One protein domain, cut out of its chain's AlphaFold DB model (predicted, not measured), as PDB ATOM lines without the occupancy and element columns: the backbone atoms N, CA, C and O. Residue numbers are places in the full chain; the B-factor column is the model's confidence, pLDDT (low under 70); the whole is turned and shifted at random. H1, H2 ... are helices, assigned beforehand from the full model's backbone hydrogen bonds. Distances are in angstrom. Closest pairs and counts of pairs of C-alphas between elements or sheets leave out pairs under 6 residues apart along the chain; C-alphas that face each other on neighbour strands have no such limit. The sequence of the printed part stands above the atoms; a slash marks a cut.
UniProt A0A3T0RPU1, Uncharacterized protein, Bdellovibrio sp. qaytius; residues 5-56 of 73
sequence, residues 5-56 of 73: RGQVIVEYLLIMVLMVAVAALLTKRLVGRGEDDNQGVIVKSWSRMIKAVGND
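Overview. This is residues 5 to 56 of the 73 residues of an uncharacterized protein of Bdellovibrio sp. qaytius (UniProt A0A3T0RPU1). Two helices, the long H1 and the shorter H2, follow each other end to end in one thin, slightly angled rod. Between them, the link of residues 32 to 40 loops out to one side of the joint, and the helices meet there by neighbouring ends, with residues 5 to 25 and 45 to 56 standing free. The printed part has 52 residues with two named helices, in the order H1, H2, and no named strand; the class is all helix. The whole is extended, with a radius of gyration of the C-alphas of 18.3 A and spans of 64 by 17 by 8 A.

Along the chain. H1 takes residues 5 to 31, from C-alpha 5 at (49.429, 22.414, -28.393) to C-alpha 31 at (23.865, 51.590, -24.132), a length of 39.0 A. The link passes C-alpha 36 at (22.553, 61.381, -15.726). H2 takes residues 41 to 54, 19.9 A from first to last C-alpha, and ends with C-alpha 54 at (7.915, 66.062, -28.129).

Arrangement. H1 touches H2 with residues 29 to 31 alone, and H2 touches H1 with residues 41 to 43 alone. Their closest C-alphas are those of Leu 30 and Val 41, 5.1 A apart. The helices run the same way at a shallow tilt of 24 degrees, and their centres are 31.7 A apart. In H2 every O i to N i+4 pair is within hydrogen-bond range; in H1 22 of 23 are.

Size, cuts and confidence. The two C-alphas farthest apart are those of Arg 5 and Asp 56, at 63.7 A. The printed part has no cut, and the link from H1 to H2, 9 residues, is short. The mean pLDDT of the printed part is 88.0; residue 5 and residues 36 to 37 are under 70.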
ATOM      1  N   ARG A   5      50.867  22.470 -28.065       69.88
ATOM      2  CA  ARG A   5      49.429  22.414 -28.393       69.88
ATOM      3  C   ARG A   5      48.541  22.888 -27.239       69.88
ATOM      4  O   ARG A   5      47.558  23.576 -27.481       69.88
ATOM      5  N   GLY A   6      48.908  22.560 -25.998       73.12
ATOM      6  CA  GLY A   6      48.176  23.013 -24.810       73.12
ATOM      7  C   GLY A   6      48.344  24.510 -24.547       73.12
ATOM      8  O   GLY A   6      47.377  25.187 -24.220       73.12
ATOM      9  N   GLN A   7      49.551  25.043 -24.763       80.94
ATOM     10  CA  GLN A   7      49.846  26.467 -24.577       80.94
ATOM     11  C   GLN A   7      49.052  27.350 -25.551       80.94
ATOM     12  O   GLN A   7      48.503  28.366 -25.141       80.94
ATOM     13  N   VAL A   8      48.930  26.918 -26.808       85.81
ATOM     14  CA  VAL A   8      48.169  27.637 -27.841       85.81
ATOM     15  C   VAL A   8      46.686  27.760 -27.468       85.81
ATOM     16  O   VAL A   8      46.094  28.823 -27.619       85.81
ATOM     17  N   ILE A   9      46.079  26.700 -26.926       90.00
ATOM     18  CA  ILE A   9      44.667  26.729 -26.502       90.00
ATOM     19  C   ILE A   9      44.460  27.726 -25.355       90.00
ATOM     20  O   ILE A   9      43.507  28.503 -25.374       90.00
ATOM     21  N   VAL A  10      45.365  27.728 -24.373       91.94
ATOM     22  CA  VAL A  10      45.300  28.650 -23.229       91.94
ATOM     23  C   VAL A  10      45.435  30.104 -23.684       91.94
ATOM     24  O   VAL A  10      44.704  30.966 -23.201       91.94
ATOM     25  N   GLU A  11      46.316  30.379 -24.643       89.38
ATOM     26  CA  GLU A  11      46.517  31.719 -25.198       89.38
ATOM     27  C   GLU A  11      45.254  32.259 -25.887       89.38
ATOM     28  O   GLU A  11      44.820  33.376 -25.596       89.38
ATOM     29  N   TYR A  12      44.600  31.450 -26.726       93.50
ATOM     30  CA  TYR A  12      43.354  31.860 -27.379       93.50
ATOM     31  C   TYR A  12      42.213  32.087 -26.389       93.50
ATOM     32  O   TYR A  12      41.447  33.035 -26.559       93.50
ATOM     33  N   LEU A  13      42.108  31.271 -25.339       94.19
ATOM     34  CA  LEU A  13      41.118  31.487 -24.281       94.19
ATOM     35  C   LEU A  13      41.371  32.798 -23.533       94.19
ATOM     36  O   LEU A  13      40.428  33.534 -23.251       94.19
ATOM     37  N   LEU A  14      42.634  33.127 -23.261       95.00
ATOM     38  CA  LEU A  14      42.999  34.365 -22.574       95.00
ATOM     39  C   LEU A  14      42.636  35.592 -23.423       95.00
ATOM     40  O   LEU A  14      41.997  36.522 -22.927       95.00
ATOM     41  N   ILE A  15      42.946  35.564 -24.722       95.38
ATOM     42  CA  ILE A  15      42.563  36.633 -25.656       95.38
ATOM     43  C   ILE A  15      41.038  36.704 -25.810       95.38
ATOM     44  O   ILE A  15      40.480  37.798 -25.857       95.38
ATOM     45  N   MET A  16      40.339  35.569 -25.835       95.69
ATOM     46  CA  MET A  16      38.876  35.544 -25.904       95.69
ATOM     47  C   MET A  16      38.252  36.229 -24.682       95.69
ATOM     48  O   MET A  16      37.380  37.082 -24.839       95.69
ATOM     49  N   VAL A  17      38.724  35.914 -23.474       96.81
ATOM     50  CA  VAL A  17      38.252  36.553 -22.236       96.81
ATOM     51  C   VAL A  17      38.537  38.055 -22.255       96.81
ATOM     52  O   VAL A  17      37.659  38.847 -21.907       96.81
ATOM     53  N   LEU A  18      39.722  38.460 -22.721       96.81
ATOM     54  CA  LEU A  18      40.074  39.870 -22.887       96.81
ATOM     55  C   LEU A  18      39.094  40.582 -23.834       96.81
ATOM     56  O   LEU A  18      38.571  41.644 -23.500       96.81
ATOM     57  N   MET A  19      38.805  39.983 -24.991       97.56
ATOM     58  CA  MET A  19      37.878  40.545 -25.975       97.56
ATOM     59  C   MET A  19      36.464  40.688 -25.410       97.56
ATOM     60  O   MET A  19      35.838  41.733 -25.581       97.56
ATOM     61  N   VAL A  20      35.971  39.676 -24.689       96.62
ATOM     62  CA  VAL A  20      34.653  39.727 -24.041       96.62
ATOM     63  C   VAL A  20      34.604  40.829 -22.980       96.62
ATOM     64  O   VAL A  20      33.625  41.573 -22.920       96.62
ATOM     65  N   ALA A  21      35.664  40.998 -22.185       96.62
ATOM     66  CA  ALA A  21      35.741  42.065 -21.189       96.62
ATOM     67  C   ALA A  21      35.698  43.461 -21.837       96.62
ATOM     68  O   ALA A  21      34.942  44.330 -21.395       96.62
ATOM     69  N   VAL A  22      36.448  43.665 -22.923       96.81
ATOM     70  CA  VAL A  22      36.434  44.926 -23.682       96.81
ATOM     71  C   VAL A  22      35.057  45.176 -24.300       96.81
ATOM     72  O   VAL A  22      34.510  46.271 -24.154       96.81
ATOM     73  N   ALA A  23      34.449  44.167 -24.924       96.12
ATOM     74  CA  ALA A  23      33.113  44.274 -25.502       96.12
ATOM     75  C   ALA A  23      32.052  44.636 -24.448       96.12
ATOM     76  O   ALA A  23      31.198  45.495 -24.693       96.12
ATOM     77  N   ALA A  24      32.128  44.048 -23.251       94.31
ATOM     78  CA  ALA A  24      31.227  44.365 -22.146       94.31
ATOM     79  C   ALA A  24      31.377  45.824 -21.681       94.31
ATOM     80  O   ALA A  24      30.376  46.520 -21.489       94.31
ATOM     81  N   LEU A  25      32.614  46.317 -21.554       92.56
ATOM     82  CA  LEU A  25      32.887  47.711 -21.194       92.56
ATOM     83  C   LEU A  25      32.347  48.690 -22.241       92.56
ATOM     84  O   LEU A  25      31.679  49.663 -21.881       92.56
ATOM     85  N   LEU A  26      32.584  48.417 -23.527       93.25
ATOM     86  CA  LEU A  26      32.081  49.247 -24.624       93.25
ATOM     87  C   LEU A  26      30.553  49.274 -24.634       93.25
ATOM     88  O   LEU A  26      29.953  50.346 -24.656       93.25
ATOM     89  N   THR A  27      29.910  48.113 -24.520       92.44
ATOM     90  CA  THR A  27      28.445  48.014 -24.521       92.44
ATOM     91  C   THR A  27      27.834  48.795 -23.356       92.44
ATOM     92  O   THR A  27      26.872  49.543 -23.549       92.44
ATOM     93  N   LYS A  28      28.433  48.710 -22.158       89.50
ATOM     94  CA  LYS A  28      27.995  49.484 -20.988       89.50
ATOM     95  C   LYS A  28      28.125  50.993 -21.210       89.50
ATOM     96  O   LYS A  28      27.251  51.739 -20.782       89.50
ATOM     97  N   ARG A  29      29.176  51.459 -21.892       89.12
ATOM     98  CA  ARG A  29      29.362  52.886 -22.216       89.12
ATOM     99  C   ARG A  29      28.443  53.374 -23.338       89.12
ATOM    100  O   ARG A  29      28.038  54.532 -23.327       89.12
ATOM    101  N   LEU A  30      28.099  52.518 -24.295       90.62
ATOM    102  CA  LEU A  30      27.250  52.895 -25.429       90.62
ATOM    103  C   LEU A  30      25.762  52.898 -25.066       90.62
ATOM    104  O   LEU A  30      25.050  53.840 -25.415       90.62
ATOM    105  N   VAL A  31      25.299  51.860 -24.364       92.19
ATOM    106  CA  VAL A  31      23.865  51.590 -24.132       92.19
ATOM    107  C   VAL A  31      23.515  51.544 -22.637       92.19
ATOM    108  O   VAL A  31      22.398  51.196 -22.262       92.19
ATOM    109  N   GLY A  32      24.448  51.914 -21.754       88.38
ATOM    110  CA  GLY A  32      24.200  51.991 -20.315       88.38
ATOM    111  C   GLY A  32      22.962  52.825 -19.985       88.38
ATOM    112  O   GLY A  32      22.738  53.888 -20.556       88.38
ATOM    113  N   ARG A  33      22.136  52.343 -19.057       83.62
ATOM    114  CA  ARG A  33      20.912  53.029 -18.608       83.62
ATOM    115  C   ARG A  33      21.067  53.639 -17.209       83.62
ATOM    116  O   ARG A  33      20.099  53.695 -16.466       83.62
ATOM    117  N   GLY A  34      22.292  54.020 -16.837       80.62
ATOM    118  CA  GLY A  34      22.558  54.694 -15.564       80.62
ATOM    119  C   GLY A  34      21.979  56.110 -15.526       80.62
ATOM    120  O   GLY A  34      21.627  56.661 -16.569       80.62
ATOM    121  N   GLU A  35      21.895  56.683 -14.329       74.50
ATOM    122  CA  GLU A  35      21.425  58.056 -14.122       74.50
ATOM    123  C   GLU A  35      22.438  59.087 -14.651       74.50
ATOM    124  O   GLU A  35      23.654  58.878 -14.577       74.50
ATOM    125  N   ASP A  36      21.896  60.171 -15.216       69.50
ATOM    126  CA  ASP A  36      22.553  61.381 -15.726       69.50
ATOM    127  C   ASP A  36      23.877  61.177 -16.476       69.50
ATOM    128  O   ASP A  36      23.904  61.045 -17.705       69.50
ATOM    129  N   ASP A  37      24.991  61.180 -15.746       68.25
ATOM    130  CA  ASP A  37      26.346  61.197 -16.303       68.25
ATOM    131  C   ASP A  37      26.863  59.795 -16.671       68.25
ATOM    132  O   ASP A  37      27.816  59.639 -17.438       68.25
ATOM    133  N   ASN A  38      26.183  58.751 -16.186       73.12
ATOM    134  CA  ASN A  38      26.460  57.352 -16.519       73.12
ATOM    135  C   ASN A  38      25.537  56.801 -17.617       73.12
ATOM    136  O   ASN A  38      25.570  55.599 -17.913       73.12
ATOM    137  N   GLN A  39      24.707  57.654 -18.223       83.38
ATOM    138  CA  GLN A  39      23.841  57.265 -19.325       83.38
ATOM    139  C   GLN A  39      24.658  57.057 -20.608       83.38
ATOM    140  O   GLN A  39      25.490  57.878 -20.997       83.38
ATOM    141  N   GLY A  40      24.409  55.942 -21.288       89.25
ATOM    142  CA  GLY A  40      25.100  55.573 -22.512       89.25
ATOM    143  C   GLY A  40      24.847  56.568 -23.639       89.25
ATOM    144  O   GLY A  40      23.749  57.115 -23.775       89.25
ATOM    145  N   VAL A  41      25.866  56.783 -24.475       89.06
ATOM    146  CA  VAL A  41      25.864  57.810 -25.534       89.06
ATOM    147  C   VAL A  41      24.663  57.673 -26.476       89.06
ATOM    148  O   VAL A  41      24.040  58.675 -26.842       89.06
ATOM    149  N   ILE A  42      24.304  56.439 -26.838       90.81
ATOM    150  CA  ILE A  42      23.180  56.167 -27.742       90.81
ATOM    151  C   ILE A  42      21.860  56.526 -27.056       90.81
ATOM    152  O   ILE A  42      21.029  57.219 -27.638       90.81
ATOM    153  N   VAL A  43      21.687  56.115 -25.799       89.56
ATOM    154  CA  VAL A  43      20.454  56.363 -25.036       89.56
ATOM    155  C   VAL A  43      20.264  57.862 -24.794       89.56
ATOM    156  O   VAL A  43      19.163  58.376 -24.979       89.56
ATOM    157  N   LYS A  44      21.341  58.580 -24.458       89.19
ATOM    158  CA  LYS A  44      21.331  60.038 -24.278       89.19
ATOM    159  C   LYS A  44      20.921  60.762 -25.561       89.19
ATOM    160  O   LYS A  44      20.081  61.661 -25.528       89.19
ATOM    161  N   SER A  45      21.481  60.348 -26.696       88.56
ATOM    162  CA  SER A  45      21.179  60.943 -28.004       88.56
ATOM    163  C   SER A  45      19.739  60.663 -28.437       88.56
ATOM    164  O   SER A  45      19.037  61.574 -28.869       88.56
ATOM    165  N   TRP A  46      19.266  59.430 -28.244       90.31
ATOM    166  CA  TRP A  46      17.884  59.047 -28.525       90.31
ATOM    167  C   TRP A  46      16.883  59.795 -27.635       90.31
ATOM    168  O   TRP A  46      15.902  60.342 -28.130       90.31
ATOM    169  N   SER A  47      17.165  59.910 -26.333       88.06
ATOM    170  CA  SER A  47      16.336  60.685 -25.403       88.06
ATOM    171  C   SER A  47      16.264  62.160 -25.802       88.06
ATOM    172  O   SER A  47      15.185  62.749 -25.768       88.06
ATOM    173  N   ARG A  48      17.382  62.754 -26.241       87.06
ATOM    174  CA  ARG A  48      17.398  64.125 -26.769       87.06
ATOM    175  C   ARG A  48      16.525  64.263 -28.016       87.06
ATOM    176  O   ARG A  48      15.794  65.240 -28.111       87.06
ATOM    177  N   MET A  49      16.580  63.309 -28.943       88.06
ATOM    178  CA  MET A  49      15.758  63.335 -30.156       88.06
ATOM    179  C   MET A  49      14.263  63.238 -29.830       88.06
ATOM    180  O   MET A  49      13.486  64.044 -30.327       88.06
ATOM    181  N   ILE A  50      13.868  62.327 -28.934       89.12
ATOM    182  CA  ILE A  50      12.473  62.221 -28.476       89.12
ATOM    183  C   ILE A  50      12.018  63.521 -27.815       89.12
ATOM    184  O   ILE A  50      10.929  63.999 -28.112       89.12
ATOM    185  N   LYS A  51      12.842  64.113 -26.940       88.00
ATOM    186  CA  LYS A  51      12.527  65.409 -26.319       88.00
ATOM    187  C   LYS A  51      12.369  66.505 -27.364       88.00
ATOM    188  O   LYS A  51      11.464  67.316 -27.237       88.00
ATOM    189  N   ALA A  52      13.217  66.510 -28.390       85.75
ATOM    190  CA  ALA A  52      13.134  67.502 -29.448       85.75
ATOM    191  C   ALA A  52      11.808  67.409 -30.213       85.75
ATOM    192  O   ALA A  52      11.133  68.417 -30.363       85.75
ATOM    193  N   VAL A  53      11.407  66.195 -30.605       86.25
ATOM    194  CA  VAL A  53      10.121  65.945 -31.279       86.25
ATOM    195  C   VAL A  53       8.936  66.241 -30.356       86.25
ATOM    196  O   VAL A  53       7.972  66.865 -30.774       86.25
ATOM    197  N   GLY A  54       8.996  65.824 -29.090       84.25
ATOM    198  CA  GLY A  54       7.915  66.062 -28.129       84.25
ATOM    199  C   GLY A  54       7.720  67.538 -27.771       84.25
ATOM    200  O   GLY A  54       6.617  67.932 -27.410       84.25
ATOM    201  N   ASN A  55       8.774  68.349 -27.882       84.31
ATOM    202  CA  ASN A  55       8.735  69.792 -27.650       84.31
ATOM    203  C   ASN A  55       8.532  70.602 -28.943       84.31
ATOM    204  O   ASN A  55       8.654  71.825 -28.898       84.31
ATOM    205  N   ASP A  56       8.267  69.956 -30.080       80.62
ATOM    206  CA  ASP A  56       7.919  70.625 -31.336       80.62
ATOM    207  C   ASP A  56       6.415  70.945 -31.338       80.62
ATOM    208  O   ASP A  56       5.591  70.215 -31.894       80.62
TER     209      ASP A  56